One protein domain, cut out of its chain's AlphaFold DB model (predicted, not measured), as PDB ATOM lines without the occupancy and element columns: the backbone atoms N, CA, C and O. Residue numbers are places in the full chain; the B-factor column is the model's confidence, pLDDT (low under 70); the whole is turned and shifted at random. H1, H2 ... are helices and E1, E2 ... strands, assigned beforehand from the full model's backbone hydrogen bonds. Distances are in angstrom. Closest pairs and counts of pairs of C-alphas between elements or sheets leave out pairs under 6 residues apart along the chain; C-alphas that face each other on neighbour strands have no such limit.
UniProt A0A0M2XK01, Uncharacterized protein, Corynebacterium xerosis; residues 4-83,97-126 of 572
ATOM      1  N   VAL A   4     227.554 143.832 175.235       62.94
ATOM      2  CA  VAL A   4     227.138 142.435 175.339       62.94
ATOM      3  C   VAL A   4     225.752 142.365 175.959       62.94
ATOM      4  O   VAL A   4     225.481 142.961 177.005       62.94
ATOM      5  N   PHE A   5     224.891 141.589 175.312       63.69
ATOM      6  CA  PHE A   5     223.598 141.172 175.830       63.69
ATOM      7  C   PHE A   5     223.694 139.704 176.223       63.69
ATOM      8  O   PHE A   5     224.174 138.898 175.431       63.69
ATOM      9  N   ILE A   6     223.249 139.364 177.433       63.47
ATOM     10  CA  ILE A   6     223.210 137.979 177.926       63.47
ATOM     11  C   ILE A   6     221.804 137.697 178.448       63.47
ATOM     12  O   ILE A   6     221.306 138.468 179.280       63.47
ATOM     13  N   ALA A   7     221.196 136.618 177.958       66.25
ATOM     14  CA  ALA A   7     219.895 136.097 178.370       66.25
ATOM     15  C   ALA A   7     219.898 134.565 178.244       66.25
ATOM     16  O   ALA A   7     220.304 134.057 177.204       66.25
ATOM     17  N   ASP A   8     219.463 133.846 179.283       65.19
ATOM     18  CA  ASP A   8     219.317 132.376 179.288       65.19
ATOM     19  C   ASP A   8     220.546 131.625 178.737       65.19
ATOM     20  O   ASP A   8     220.461 130.858 177.779       65.19
ATOM     21  N   ASP A   9     221.725 131.935 179.296       65.38
ATOM     22  CA  ASP A   9     223.052 131.457 178.864       65.38
ATOM     23  C   ASP A   9     223.424 131.769 177.400       65.38
ATOM     24  O   ASP A   9     224.518 131.438 176.953       65.38
ATOM     25  N   SER A  10     222.576 132.474 176.656       73.88
ATOM     26  CA  SER A  10     222.863 132.966 175.312       73.88
ATOM     27  C   SER A  10     223.468 134.362 175.385       73.88
ATOM     28  O   SER A  10     223.046 135.196 176.189       73.88
ATOM     29  N   TYR A  11     224.455 134.638 174.536       77.81
ATOM     30  CA  TYR A  11     225.110 135.935 174.453       77.81
ATOM     31  C   TYR A  11     225.089 136.503 173.036       77.81
ATOM     32  O   TYR A  11     225.126 135.785 172.037       77.81
ATOM     33  N   VAL A  12     225.066 137.830 172.964       83.88
ATOM     34  CA  VAL A  12     225.281 138.622 171.754       83.88
ATOM     35  C   VAL A  12     226.326 139.674 172.085       83.88
ATOM     36  O   VAL A  12     226.061 140.556 172.896       83.88
ATOM     37  N   CYS A  13     227.498 139.591 171.465       83.88
ATOM     38  CA  CYS A  13     228.542 140.603 171.551       83.88
ATOM     39  C   CYS A  13     228.556 141.438 170.271       83.88
ATOM     40  O   CYS A  13     228.724 140.889 169.184       83.88
ATOM     41  N   GLU A  14     228.399 142.755 170.393       86.81
ATOM     42  CA  GLU A  14     228.560 143.704 169.292       86.81
ATOM     43  C   GLU A  14     229.819 144.546 169.496       86.81
ATOM     44  O   GLU A  14     230.007 145.156 170.549       86.81
ATOM     45  N   ILE A  15     230.666 144.606 168.468       87.50
ATOM     46  CA  ILE A  15     231.899 145.393 168.422       87.50
ATOM     47  C   ILE A  15     231.822 146.359 167.239       87.50
ATOM     48  O   ILE A  15     231.383 145.987 166.146       87.50
ATOM     49  N   ARG A  16     232.270 147.604 167.445       86.88
ATOM     50  CA  ARG A  16     232.383 148.610 166.378       86.88
ATOM     51  C   ARG A  16     233.775 149.231 166.318       86.88
ATOM     52  O   ARG A  16     234.314 149.620 167.354       86.88
ATOM     53  N   SER A  17     234.327 149.359 165.112       87.38
ATOM     54  CA  SER A  17     235.604 150.047 164.876       87.38
ATOM     55  C   SER A  17     235.431 151.566 164.734       87.38
ATOM     56  O   SER A  17     234.311 152.063 164.590       87.38
ATOM     57  N   GLU A  18     236.536 152.320 164.758       84.19
ATOM     58  CA  GLU A  18     236.525 153.780 164.566       84.19
ATOM     59  C   GLU A  18     236.161 154.146 163.118       84.19
ATOM     60  O   GLU A  18     235.539 155.181 162.877       84.19
ATOM     61  N   LYS A  19     236.469 153.267 162.153       85.69
ATOM     62  CA  LYS A  19     236.009 153.381 160.756       85.69
ATOM     63  C   LYS A  19     234.552 152.953 160.537       85.69
ATOM     64  O   LYS A  19     234.055 153.057 159.419       85.69
ATOM     65  N   GLY A  20     233.857 152.502 161.581       85.56
ATOM     66  CA  GLY A  20     232.445 152.126 161.519       85.56
ATOM     67  C   GLY A  20     232.175 150.679 161.101       85.56
ATOM     68  O   GLY A  20     231.006 150.330 160.937       85.56
ATOM     69  N   TYR A  21     233.207 149.836 160.979       89.94
ATOM     70  CA  TYR A  21     233.017 148.399 160.769       89.94
ATOM     71  C   TYR A  21     232.330 147.764 161.974       89.94
ATOM     72  O   TYR A  21     232.528 148.196 163.115       89.94
ATOM     73  N   ARG A  22     231.530 146.731 161.727       91.44
ATOM     74  CA  ARG A  22     230.736 146.037 162.740       91.44
ATOM     75  C   ARG A  22     231.073 144.560 162.786       91.44
ATOM     76  O   ARG A  22     231.271 143.926 161.757       91.44
ATOM     77  N   LEU A  23     231.082 144.021 163.995       90.50
ATOM     78  CA  LEU A  23     231.154 142.595 164.276       90.50
ATOM     79  C   LEU A  23     230.076 142.267 165.299       90.50
ATOM     80  O   LEU A  23     229.957 142.944 166.317       90.50
ATOM     81  N   ARG A  24     229.305 141.225 165.021       90.44
ATOM     82  CA  ARG A  24     228.335 140.635 165.930       90.44
ATOM     83  C   ARG A  24     228.659 139.158 166.079       90.44
ATOM     84  O   ARG A  24     228.699 138.437 165.088       90.44
ATOM     85  N   VAL A  25     228.889 138.727 167.312       85.12
ATOM     86  CA  VAL A  25     229.116 137.324 167.665       85.12
ATOM     87  C   VAL A  25     227.970 136.885 168.555       85.12
ATOM     88  O   VAL A  25     227.719 137.513 169.585       85.12
ATOM     89  N   THR A  26     227.262 135.834 168.159       83.69
ATOM     90  CA  THR A  26     226.199 135.238 168.964       83.69
ATOM     91  C   THR A  26     226.547 133.807 169.312       83.69
ATOM     92  O   THR A  26     227.165 133.085 168.527       83.69
ATOM     93  N   GLY A  27     226.140 133.383 170.496       78.62
ATOM     94  CA  GLY A  27     226.405 132.034 170.948       78.62
ATOM     95  C   GLY A  27     225.693 131.701 172.239       78.62
ATOM     96  O   GLY A  27     224.941 132.509 172.781       78.62
ATOM     97  N   ASN A  28     225.978 130.507 172.734       72.94
ATOM     98  CA  ASN A  28     225.579 130.066 174.057       72.94
ATOM     99  C   ASN A  28     226.842 129.803 174.885       72.94
ATOM    100  O   ASN A  28     227.856 129.351 174.360       72.94
ATOM    101  N   ILE A  29     226.810 130.112 176.175       63.25
ATOM    102  CA  ILE A  29     227.940 129.912 177.088       63.25
ATOM    103  C   ILE A  29     228.287 128.418 177.201       63.25
ATOM    104  O   ILE A  29     229.450 128.071 177.369       63.25
ATOM    105  N   ALA A  30     227.318 127.511 177.070       55.62
ATOM    106  CA  ALA A  30     227.581 126.074 177.055       55.62
ATOM    107  C   ALA A  30     228.110 125.581 175.696       55.62
ATOM    108  O   ALA A  30     229.061 124.799 175.658       55.62
ATOM    109  N   ASP A  31     227.524 126.061 174.595       53.25
ATOM    110  CA  ASP A  31     227.745 125.495 173.253       53.25
ATOM    111  C   ASP A  31     228.761 126.276 172.397       53.25
ATOM    112  O   ASP A  31     229.101 125.863 171.288       53.25
ATOM    113  N   GLY A  32     229.272 127.399 172.902       62.03
ATOM    114  CA  GLY A  32     230.232 128.251 172.208       62.03
ATOM    115  C   GLY A  32     229.594 129.168 171.159       62.03
ATOM    116  O   GLY A  32     228.482 129.675 171.325       62.03
ATOM    117  N   ILE A  33     230.348 129.462 170.097       69.38
ATOM    118  CA  ILE A  33     229.931 130.381 169.027       69.38
ATOM    119  C   ILE A  33     228.893 129.696 168.138       69.38
ATOM    120  O   ILE A  33     229.132 128.599 167.641       69.38
ATOM    121  N   GLN A  34     227.778 130.377 167.884       73.00
ATOM    122  CA  GLN A  34     226.733 129.909 166.972       73.00
ATOM    123  C   GLN A  34     226.739 130.682 165.653       73.00
ATOM    124  O   GLN A  34     226.625 130.078 164.590       73.00
ATOM    125  N   GLU A  35     226.904 132.006 165.702       84.56
ATOM    126  CA  GLU A  35     226.907 132.844 164.503       84.56
ATOM    127  C   GLU A  35     227.906 133.997 164.636       84.56
ATOM    128  O   GLU A  35     228.082 134.590 165.705       84.56
ATOM    129  N   VAL A  36     228.560 134.328 163.522       86.50
ATOM    130  CA  VAL A  36     229.420 135.503 163.382       86.50
ATOM    131  C   VAL A  36     228.955 136.277 162.158       86.50
ATOM    132  O   VAL A  36     228.918 135.738 161.055       86.50
ATOM    133  N   TRP A  37     228.613 137.547 162.346       90.56
ATOM    134  CA  TRP A  37     228.089 138.413 161.295       90.56
ATOM    135  C   TRP A  37     228.726 139.802 161.356       90.56
ATOM    136  O   TRP A  37     229.033 140.302 162.438       90.56
ATOM    137  N   GLY A  38     228.902 140.457 160.209       91.25
ATOM    138  CA  GLY A  38     229.433 141.816 160.148       91.25
ATOM    139  C   GLY A  38     230.278 142.092 158.912       91.25
ATOM    140  O   GLY A  38     230.155 141.418 157.891       91.25
ATOM    141  N   ASP A  39     231.130 143.107 159.015       94.06
ATOM    142  CA  ASP A  39     232.073 143.497 157.973       94.06
ATOM    143  C   ASP A  39     233.303 142.576 157.979       94.06
ATOM    144  O   ASP A  39     233.899 142.343 159.035       94.06
ATOM    145  N   ALA A  40     233.733 142.133 156.789       89.00
ATOM    146  CA  ALA A  40     234.857 141.205 156.595       89.00
ATOM    147  C   ALA A  40     236.124 141.613 157.366       89.00
ATOM    148  O   ALA A  40     236.778 140.778 157.987       89.00
ATOM    149  N   ALA A  41     236.406 142.920 157.417       87.38
ATOM    150  CA  ALA A  41     237.541 143.484 158.144       87.38
ATOM    151  C   ALA A  41     237.604 143.057 159.625       87.38
ATOM    152  O   ALA A  41     238.697 142.925 160.175       87.38
ATOM    153  N   LEU A  42     236.454 142.842 160.275       90.06
ATOM    154  CA  LEU A  42     236.380 142.377 161.663       90.06
ATOM    155  C   LEU A  42     236.038 140.886 161.767       90.06
ATOM    156  O   LEU A  42     236.576 140.217 162.647       90.06
ATOM    157  N   THR A  43     235.174 140.354 160.895       89.06
ATOM    158  CA  THR A  43     234.727 138.948 160.964       89.06
ATOM    159  C   THR A  43     235.793 137.944 160.533       89.06
ATOM    160  O   THR A  43     235.716 136.783 160.915       89.06
ATOM    161  N   GLU A  44     236.801 138.351 159.760       87.00
ATOM    162  CA  GLU A  44     237.927 137.472 159.404       87.00
ATOM    163  C   GLU A  44     239.006 137.432 160.502       87.00
ATOM    164  O   GLU A  44     239.868 136.551 160.514       87.00
ATOM    165  N   ASN A  45     238.957 138.347 161.477       87.12
ATOM    166  CA  ASN A  45     239.933 138.399 162.558       87.12
ATOM    167  C   ASN A  45     239.560 137.424 163.693       87.12
ATOM    168  O   ASN A  45     238.829 137.765 164.625       87.12
ATOM    169  N   LYS A  46     240.117 136.206 163.644       85.06
ATOM    170  CA  LYS A  46     239.878 135.149 164.649       85.06
ATOM    171  C   LYS A  46     240.219 135.584 166.082       85.06
ATOM    172  O   LYS A  46     239.490 135.238 167.008       85.06
ATOM    173  N   ALA A  47     241.286 136.363 166.282       81.19
ATOM    174  CA  ALA A  47     241.649 136.884 167.601       81.19
ATOM    175  C   ALA A  47     240.593 137.856 168.148       81.19
ATOM    176  O   ALA A  47     240.286 137.818 169.337       81.19
ATOM    177  N   LEU A  48     239.999 138.693 167.293       83.62
ATOM    178  CA  LEU A  48     238.922 139.598 167.691       83.62
ATOM    179  C   LEU A  48     237.653 138.833 168.086       83.62
ATOM    180  O   LEU A  48     237.031 139.168 169.092       83.62
ATOM    181  N   ILE A  49     237.307 137.777 167.343       81.62
ATOM    182  CA  ILE A  49     236.193 136.882 167.688       81.62
ATOM    183  C   ILE A  49     236.455 136.198 169.039       81.62
ATOM    184  O   ILE A  49     235.590 136.219 169.910       81.62
ATOM    185  N   ALA A  50     237.658 135.659 169.257       75.38
ATOM    186  CA  ALA A  50     238.026 135.017 170.522       75.38
ATOM    187  C   ALA A  50     237.960 135.982 171.722       75.38
ATOM    188  O   ALA A  50     237.561 135.582 172.818       75.38
ATOM    189  N   LEU A  51     238.314 137.256 171.524       77.25
ATOM    190  CA  LEU A  51     238.147 138.301 172.536       77.25
ATOM    191  C   LEU A  51     236.666 138.628 172.790       77.25
ATOM    192  O   LEU A  51     236.286 138.821 173.941       77.25
ATOM    193  N   ALA A  52     235.821 138.656 171.755       78.81
ATOM    194  CA  ALA A  52     234.381 138.892 171.898       78.81
ATOM    195  C   ALA A  52     233.704 137.821 172.769       78.81
ATOM    196  O   ALA A  52     232.890 138.143 173.636       78.81
ATOM    197  N   VAL A  53     234.083 136.553 172.581       75.44
ATOM    198  CA  VAL A  53     233.570 135.440 173.393       75.44
ATOM    199  C   VAL A  53     234.081 135.522 174.831       75.44
ATOM    200  O   VAL A  53     233.275 135.488 175.757       75.44
ATOM    201  N   ALA A  54     235.386 135.751 175.032       73.31
ATOM    202  CA  ALA A  54     235.954 135.957 176.373       73.31
ATOM    203  C   ALA A  54     235.230 137.062 177.137       73.31
ATOM    204  O   ALA A  54     235.001 136.987 178.342       73.31
ATOM    205  N   PHE A  55     234.911 138.137 176.426       75.81
ATOM    206  CA  PHE A  55     234.232 139.265 177.014       75.81
ATOM    207  C   PHE A  55     232.824 138.893 177.479       75.81
ATOM    208  O   PHE A  55     232.437 139.290 178.578       75.81
ATOM    209  N   ALA A  56     232.084 138.106 176.693       74.75
ATOM    210  CA  ALA A  56     230.788 137.584 177.109       74.75
ATOM    211  C   ALA A  56     230.907 136.690 178.354       74.75
ATOM    212  O   ALA A  56     230.145 136.871 179.302       74.75
ATOM    213  N   GLU A  57     231.907 135.809 178.406       72.38
ATOM    214  CA  GLU A  57     232.161 134.931 179.556       72.38
ATOM    215  C   GLU A  57     232.470 135.701 180.836       72.38
ATOM    216  O   GLU A  57     231.807 135.521 181.857       72.38
ATOM    217  N   PHE A  58     233.471 136.583 180.793       73.94
ATOM    218  CA  PHE A  58     233.864 137.353 181.968       73.94
ATOM    219  C   PHE A  58     232.750 138.300 182.411       73.94
ATOM    220  O   PHE A  58     232.593 138.548 183.607       73.94
ATOM    221  N   SER A  59     231.937 138.788 181.469       74.38
ATOM    222  CA  SER A  59     230.747 139.575 181.786       74.38
ATOM    223  C   SER A  59     229.677 138.736 182.480       74.38
ATOM    224  O   SER A  59     229.051 139.224 183.414       74.38
ATOM    225  N   GLU A  60     229.455 137.486 182.077       73.12
ATOM    226  CA  GLU A  60     228.510 136.606 182.769       73.12
ATOM    227  C   GLU A  60     229.002 136.228 184.170       73.12
ATOM    228  O   GLU A  60     228.261 136.384 185.147       73.12
ATOM    229  N   ALA A  61     230.275 135.849 184.285       71.69
ATOM    230  CA  ALA A  61     230.920 135.525 185.552       71.69
ATOM    231  C   ALA A  61     230.838 136.691 186.554       71.69
ATOM    232  O   ALA A  61     230.513 136.495 187.727       71.69
ATOM    233  N   ALA A  62     231.031 137.929 186.085       72.31
ATOM    234  CA  ALA A  62     230.863 139.135 186.894       72.31
ATOM    235  C   ALA A  62     229.427 139.309 187.428       72.31
ATOM    236  O   ALA A  62     229.228 139.762 188.556       72.31
ATOM    237  N   ARG A  63     228.402 138.911 186.659       71.00
ATOM    238  CA  ARG A  63     226.988 139.020 187.067       71.00
ATOM    239  C   ARG A  63     226.603 137.997 188.127       71.00
ATOM    240  O   ARG A  63     225.730 138.280 188.946       71.00
ATOM    241  N   GLY A  64     227.232 136.821 188.120       62.50
ATOM    242  CA  GLY A  64     226.962 135.693 189.017       62.50
ATOM    243  C   GLY A  64     225.493 135.262 189.065       62.50
ATOM    244  O   GLY A  64     224.948 135.137 190.161       62.50
ATOM    245  N   GLY A  65     224.869 135.087 187.894       54.25
ATOM    246  CA  GLY A  65     223.616 134.340 187.730       54.25
ATOM    247  C   GLY A  65     222.309 134.989 188.206       54.25
ATOM    248  O   GLY A  65     221.350 134.260 188.437       54.25
ATOM    249  N   THR A  66     222.222 136.314 188.387       46.34
ATOM    250  CA  THR A  66     220.933 136.959 188.712       46.34
ATOM    251  C   THR A  66     220.055 137.171 187.472       46.34
ATOM    252  O   THR A  66     220.491 137.712 186.454       46.34
ATOM    253  N   ASP A  67     218.801 136.733 187.604       41.69
ATOM    254  CA  ASP A  67     217.742 136.658 186.595       41.69
ATOM    255  C   ASP A  67     217.210 138.053 186.207       41.69
ATOM    256  O   ASP A  67     216.321 138.608 186.851       41.69
ATOM    257  N   ALA A  68     217.837 138.683 185.210       44.56
ATOM    258  CA  ALA A  68     217.269 139.797 184.449       44.56
ATOM    259  C   ALA A  68     218.093 140.031 183.178       44.56
ATOM    260  O   ALA A  68     219.305 140.241 183.249       44.56
ATOM    261  N   SER A  69     217.456 140.084 182.010       50.22
ATOM    262  CA  SER A  69     218.058 140.618 180.783       50.22
ATOM    263  C   SER A  69     218.599 142.032 181.047       50.22
ATOM    264  O   SER A  69     217.830 142.954 181.322       50.22
ATOM    265  N   ARG A  70     219.922 142.218 180.994       52.03
ATOM    266  CA  ARG A  70     220.573 143.523 181.194       52.03
ATOM    267  C   ARG A  70     221.604 143.722 180.100       52.03
ATOM    268  O   ARG A  70     222.481 142.881 179.917       52.03
ATOM    269  N   GLU A  71     221.478 144.834 179.396       51.53
ATOM    270  CA  GLU A  71     222.513 145.350 178.512       51.53
ATOM    271  C   GLU A  71     223.688 145.822 179.369       51.53
ATOM    272  O   GLU A  71     223.513 146.664 180.258       51.53
ATOM    273  N   ILE A  72     224.877 145.261 179.144       56.62
ATOM    274  CA  ILE A  72     226.098 145.784 179.754       56.62
ATOM    275  C   ILE A  72     226.812 146.612 178.689       56.62
ATOM    276  O   ILE A  72     227.555 146.095 177.854       56.62
ATOM    277  N   ALA A  73     226.543 147.917 178.716       53.25
ATOM    278  CA  ALA A  73     227.293 148.901 177.955       53.25
ATOM    279  C   ALA A  73     228.592 149.218 178.707       53.25
ATOM    280  O   ALA A  73     228.562 149.621 179.871       53.25
ATOM    281  N   PHE A  74     229.732 149.026 178.049       53.25
ATOM    282  CA  PHE A  74     231.029 149.424 178.591       53.25
ATOM    283  C   PHE A  74     231.431 150.801 178.050       53.25
ATOM    284  O   PHE A  74     230.953 151.189 176.980       53.25
ATOM    285  N   PRO A  75     232.253 151.559 178.807       50.19
ATOM    286  CA  PRO A  75     232.620 152.932 178.472       50.19
ATOM    287  C   PRO A  75     233.167 153.051 177.050       50.19
ATOM    288  O   PRO A  75     233.729 152.100 176.499       50.19
ATOM    289  N   ASP A  76     232.989 154.232 176.459       48.12
ATOM    290  CA  ASP A  76     233.472 154.508 175.112       48.12
ATOM    291  C   ASP A  76     234.973 154.209 174.994       48.12
ATOM    292  O   ASP A  76     235.770 154.479 175.894       48.12
ATOM    293  N   ALA A  77     235.359 153.657 173.842       44.03
ATOM    294  CA  ALA A  77     236.708 153.180 173.522       44.03
ATOM    295  C   ALA A  77     237.834 154.221 173.736       44.03
ATOM    296  O   ALA A  77     239.020 153.876 173.731       44.03
ATOM    297  N   ALA A  78     237.485 155.500 173.895       44.59
ATOM    298  CA  ALA A  78     238.413 156.589 174.170       44.59
ATOM    299  C   ALA A  78     238.983 156.573 175.605       44.59
ATOM    300  O   ALA A  78     240.110 157.030 175.784       44.59
ATOM    301  N   ASP A  79     238.279 155.980 176.581       45.97
ATOM    302  CA  ASP A  79     238.587 156.121 178.019       45.97
ATOM    303  C   ASP A  79     239.030 154.815 178.713       45.97
ATOM    304  O   ASP A  79     239.203 154.771 179.934       45.97
ATOM    305  N   VAL A  80     239.218 153.720 177.967       53.22
ATOM    306  CA  VAL A  80     239.559 152.410 178.551       53.22
ATOM    307  C   VAL A  80     241.074 152.253 178.710       53.22
ATOM    308  O   VAL A  80     241.753 151.668 177.862       53.22
ATOM    309  N   GLU A  81     241.616 152.743 179.827       58.50
ATOM    310  CA  GLU A  81     242.920 152.276 180.309       58.50
ATOM    311  C   GLU A  81     242.799 150.827 180.805       58.50
ATOM    312  O   GLU A  81     241.855 150.466 181.513       58.50
ATOM    313  N   ALA A  82     243.751 149.976 180.410       59.38
ATOM    314  CA  ALA A  82     243.798 148.598 180.884       59.38
ATOM    315  C   ALA A  82     243.915 148.577 182.423       59.38
ATOM    316  O   ALA A  82     244.770 149.284 182.965       59.38
ATOM    317  N   PRO A  83     243.098 147.775 183.130       63.72
ATOM    318  CA  PRO A  83     243.188 147.674 184.583       63.72
ATOM    319  C   PRO A  83     244.547 147.102 185.005       63.72
ATOM    320  O   PRO A  83     245.140 146.293 184.285       63.72
ATOM    321  N   ALA A  97     232.187 131.194 201.900       64.12
ATOM    322  CA  ALA A  97     231.598 131.048 200.574       64.12
ATOM    323  C   ALA A  97     231.130 132.380 199.958       64.12
ATOM    324  O   ALA A  97     231.241 132.540 198.745       64.12
ATOM    325  N   ALA A  98     230.634 133.329 200.758       68.38
ATOM    326  CA  ALA A  98     230.170 134.615 200.243       68.38
ATOM    327  C   ALA A  98     231.356 135.489 199.816       68.38
ATOM    328  O   ALA A  98     231.361 136.004 198.697       68.38
ATOM    329  N   THR A  99     232.399 135.559 200.648       72.69
ATOM    330  CA  THR A  99     233.645 136.273 200.330       72.69
ATOM    331  C   THR A  99     234.303 135.729 199.058       72.69
ATOM    332  O   THR A  99     234.759 136.494 198.209       72.69
ATOM    333  N   ARG A 100     234.315 134.402 198.870       67.12
ATOM    334  CA  ARG A 100     234.869 133.776 197.657       67.12
ATOM    335  C   ARG A 100     234.103 134.175 196.400       67.12
ATOM    336  O   ARG A 100     234.730 134.537 195.412       67.12
ATOM    337  N   VAL A 101     232.770 134.166 196.456       68.88
ATOM    338  CA  VAL A 101     231.903 134.589 195.340       68.88
ATOM    339  C   VAL A 101     232.102 136.072 195.002       68.88
ATOM    340  O   VAL A 101     232.098 136.444 193.830       68.88
ATOM    341  N   GLU A 102     232.310 136.927 196.001       72.69
ATOM    342  CA  GLU A 102     232.557 138.356 195.785       72.69
ATOM    343  C   GLU A 102     233.908 138.614 195.096       72.69
ATOM    344  O   GLU A 102     233.947 139.274 194.055       72.69
ATOM    345  N   LYS A 103     234.998 138.012 195.595       71.19
ATOM    346  CA  LYS A 103     236.337 138.087 194.968       71.19
ATOM    347  C   LYS A 103     236.326 137.570 193.529       71.19
ATOM    348  O   LYS A 103     236.923 138.157 192.626       71.19
ATOM    349  N   GLN A 104     235.605 136.475 193.310       70.50
ATOM    350  CA  GLN A 104     235.381 135.867 192.004       70.50
ATOM    351  C   GLN A 104     234.733 136.843 191.013       70.50
ATOM    352  O   GLN A 104     235.257 137.036 189.913       70.50
ATOM    353  N   ARG A 105     233.637 137.503 191.411       73.44
ATOM    354  CA  ARG A 105     232.972 138.530 190.594       73.44
ATOM    355  C   ARG A 105     233.894 139.714 190.311       73.44
ATOM    356  O   ARG A 105     234.006 140.134 189.162       73.44
ATOM    357  N   ALA A 106     234.616 140.201 191.319       74.50
ATOM    358  CA  ALA A 106     235.552 141.314 191.163       74.50
ATOM    359  C   ALA A 106     236.685 140.998 190.166       74.50
ATOM    360  O   ALA A 106     237.050 141.834 189.334       74.50
ATOM    361  N   ASN A 107     237.230 139.780 190.196       73.31
ATOM    362  CA  ASN A 107     238.235 139.354 189.226       73.31
ATOM    363  C   ASN A 107     237.662 139.193 187.812       73.31
ATOM    364  O   ASN A 107     238.322 139.586 186.845       73.31
ATOM    365  N   ALA A 108     236.448 138.649 187.684       73.44
ATOM    366  CA  ALA A 108     235.744 138.551 186.408       73.44
ATOM    367  C   ALA A 108     235.564 139.938 185.770       73.44
ATOM    368  O   ALA A 108     235.911 140.138 184.605       73.44
ATOM    369  N   GLU A 109     235.149 140.937 186.554       75.19
ATOM    370  CA  GLU A 109     235.038 142.326 186.095       75.19
ATOM    371  C   GLU A 109     236.380 142.912 185.635       75.19
ATOM    372  O   GLU A 109     236.444 143.582 184.599       75.19
ATOM    373  N   LYS A 110     237.469 142.669 186.382       74.31
ATOM    374  CA  LYS A 110     238.823 143.114 186.000       74.31
ATOM    375  C   LYS A 110     239.244 142.506 184.659       74.31
ATOM    376  O   LYS A 110     239.767 143.215 183.799       74.31
ATOM    377  N   MET A 111     238.981 141.219 184.436       75.19
ATOM    378  CA  MET A 111     239.295 140.577 183.158       75.19
ATOM    379  C   MET A 111     238.407 141.071 182.019       75.19
ATOM    380  O   MET A 111     238.945 141.362 180.955       75.19
ATOM    381  N   ALA A 112     237.100 141.252 182.234       74.81
ATOM    382  CA  ALA A 112     236.201 141.812 181.223       74.81
ATOM    383  C   ALA A 112     236.699 143.186 180.739       74.81
ATOM    384  O   ALA A 112     236.808 143.422 179.538       74.81
ATOM    385  N   LYS A 113     237.111 144.063 181.666       76.50
ATOM    386  CA  LYS A 113     237.715 145.369 181.340       76.50
ATOM    387  C   LYS A 113     239.025 145.238 180.557       76.50
ATOM    388  O   LYS A 113     239.244 145.987 179.606       76.50
ATOM    389  N   SER A 114     239.883 144.284 180.925       74.25
ATOM    390  CA  SER A 114     241.122 144.004 180.184       74.25
ATOM    391  C   SER A 114     240.830 143.563 178.744       74.25
ATOM    392  O   SER A 114     241.414 144.102 177.807       74.25
ATOM    393  N   VAL A 115     239.856 142.667 178.550       75.62
ATOM    394  CA  VAL A 115     239.438 142.201 177.220       75.62
ATOM    395  C   VAL A 115     238.855 143.340 176.381       75.62
ATOM    396  O   VAL A 115     239.184 143.446 175.205       75.62
ATOM    397  N   VAL A 116     238.068 144.255 176.962       77.75
ATOM    398  CA  VAL A 116     237.589 145.459 176.247       77.75
ATOM    399  C   VAL A 116     238.754 146.333 175.771       77.75
ATOM    400  O   VAL A 116     238.711 146.857 174.654       77.75
ATOM    401  N   SER A 117     239.803 146.482 176.586       76.88
ATOM    402  CA  SER A 117     241.015 147.217 176.200       76.88
ATOM    403  C   SER A 117     241.739 146.538 175.027       76.88
ATOM    404  O   SER A 117     242.141 147.211 174.070       76.88
ATOM    405  N   ASP A 118     241.835 145.206 175.050       77.31
ATOM    406  CA  ASP A 118     242.430 144.413 173.971       77.31
ATOM    407  C   ASP A 118     241.596 144.499 172.676       77.31
ATOM    408  O   ASP A 118     242.161 144.774 171.616       77.31
ATOM    409  N   ILE A 119     240.260 144.380 172.758       81.25
ATOM    410  CA  ILE A 119     239.321 144.574 171.632       81.25
ATOM    411  C   ILE A 119     239.524 145.954 171.013       81.25
ATOM    412  O   ILE A 119     239.743 146.071 169.810       81.25
ATOM    413  N   THR A 120     239.503 146.997 171.843       81.94
ATOM    414  CA  THR A 120     239.648 148.392 171.407       81.94
ATOM    415  C   THR A 120     240.985 148.634 170.713       81.94
ATOM    416  O   THR A 120     241.079 149.358 169.722       81.94
ATOM    417  N   THR A 121     242.055 148.037 171.232       80.06
ATOM    418  CA  THR A 121     243.378 148.185 170.632       80.06
ATOM    419  C   THR A 121     243.469 147.439 169.304       80.06
ATOM    420  O   THR A 121     244.027 147.963 168.339       80.06
ATOM    421  N   LEU A 122     242.901 146.235 169.232       84.75
ATOM    422  CA  LEU A 122     242.915 145.421 168.025       84.75
ATOM    423  C   LEU A 122     242.085 146.051 166.900       84.75
ATOM    424  O   LEU A 122     242.572 146.125 165.775       84.75
ATOM    425  N   THR A 123     240.895 146.588 167.186       88.12
ATOM    426  CA  THR A 123     240.086 147.293 166.175       88.12
ATOM    427  C   THR A 123     240.814 148.512 165.613       88.12
ATOM    428  O   THR A 123     240.809 148.714 164.402       88.12
ATOM    429  N   ARG A 124     241.536 149.272 166.449       86.50
ATOM    430  CA  ARG A 124     242.392 150.383 165.987       86.50
ATOM    431  C   ARG A 124     243.524 149.928 165.069       86.50
ATOM    432  O   ARG A 124     243.924 150.677 164.178       86.50
ATOM    433  N   PHE A 125     244.085 148.743 165.300       88.19
ATOM    434  CA  PHE A 125     245.101 148.180 164.411       88.19
ATOM    435  C   PHE A 125     244.508 147.724 163.084       88.19
ATOM    436  O   PHE A 125     245.102 148.012 162.050       88.19
ATOM    437  N   ILE A 126     243.338 147.084 163.107       89.81
ATOM    438  CA  ILE A 126     242.614 146.692 161.893       89.81
ATOM    439  C   ILE A 126     242.279 147.931 161.053       89.81
ATOM    440  O   ILE A 126     242.541 147.958 159.854       89.81
TER     441      ILE A 126
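AT A GLANCE: This is residues 4 to 83 and 97 to 126 of the 572 residues of an uncharacterized protein of Corynebacterium xerosis (UniProt A0A0M2XK01). A twisted antiparallel sheet of five strands has the helix H2 packed over one face and no named helix over the other; the long helix H3 runs side by side with H2, in the opposite direction, and makes the longest axis. The small helix H1 lies on the same face as H2, by the end of H3 at residues 123 to 126. The 110 printed residues have three named helices and five named strands, along the chain E1 E2 E3 E4 H1 H2 E5 H3, with sheet order E4 E3 E2 E1 E5 and a mixed class of helices and strands. The whole is compact, with a radius of gyration of the C-alphas of 13.9 A and spans of 45 by 30 by 20 A.

HOW THE PARTS SIT: E1, residues 4 to 7, E2, residues 10 to 16, E3, residues 22 to 28, and E4, residues 32 to 38, form a meander, each strand the antiparallel neighbour of the one before, in three hairpins. N 5 and O 12 are 2.9 A apart between E1 and E2, N 13 and O 25 2.8 A between E2 and E3, and N 24 and O 37 2.8 A between E3 and E4, within hydrogen-bond range. E5, residues 70 to 73, is the antiparallel neighbour of E1, with N 72 and O 4 within hydrogen-bond range at 3.2 A. E4 and E5 are the edge strands. H1, residues 40 to 43, is on the sheet at a height of 6.3 A, over none of its strands. H2, residues 46 to 63, is on the same face at a height of 8.6 A, in two layers with the sheet, a helix layer on a strand layer. It lies over E3, E1 and, only just, E2, with 3 of its C-alphas falling there. It runs slantwise to the strands, at 55 degrees to E3 on the local plane. The closest C-alphas of H2 and E2 are those of Ala 52 and Cys 13, 6.1 A apart. H3, residues 97 to 126, touches H2 at a shallow tilt of 26 degrees, opposite ways, closest at the C-alphas of Arg 105 and Ala 62, 4.3 A. H3 only grazes the sheet, with residues 116 to 123. With residues 123 to 126 alone it only just touches H1, with 3 pairs of C-alphas within 8 A, the closest those of Ile 126 and Ala 41, 7.1 A. In H2 and H3 every O i to N i+4 pair is within hydrogen-bond range; H1 is too short for such a pair.

IN THESE COORDINATES: E1 begins at C-alpha 4, (227.138, 142.435, 175.339). E2 is 20.4 A long, E3 20.2 A and E4 18.2 A. H2 is 26.1 A long and begins at C-alpha 46, (239.878, 135.149, 164.649). H3 is 43.2 A long and ends at C-alpha 126, (242.614, 146.692, 161.893).

THE WHOLE: The two C-alphas farthest apart are those of Lys 19 and Ala 97, 45.9 A. Residues 84 to 96 are not printed, and C-alphas 83 and 97 are 25.8 A apart across the cut. Of the links that are printed whole, none is long. The mean pLDDT of the printed part is 73.1; 35 residues are under 70, among them residues 64 to 83.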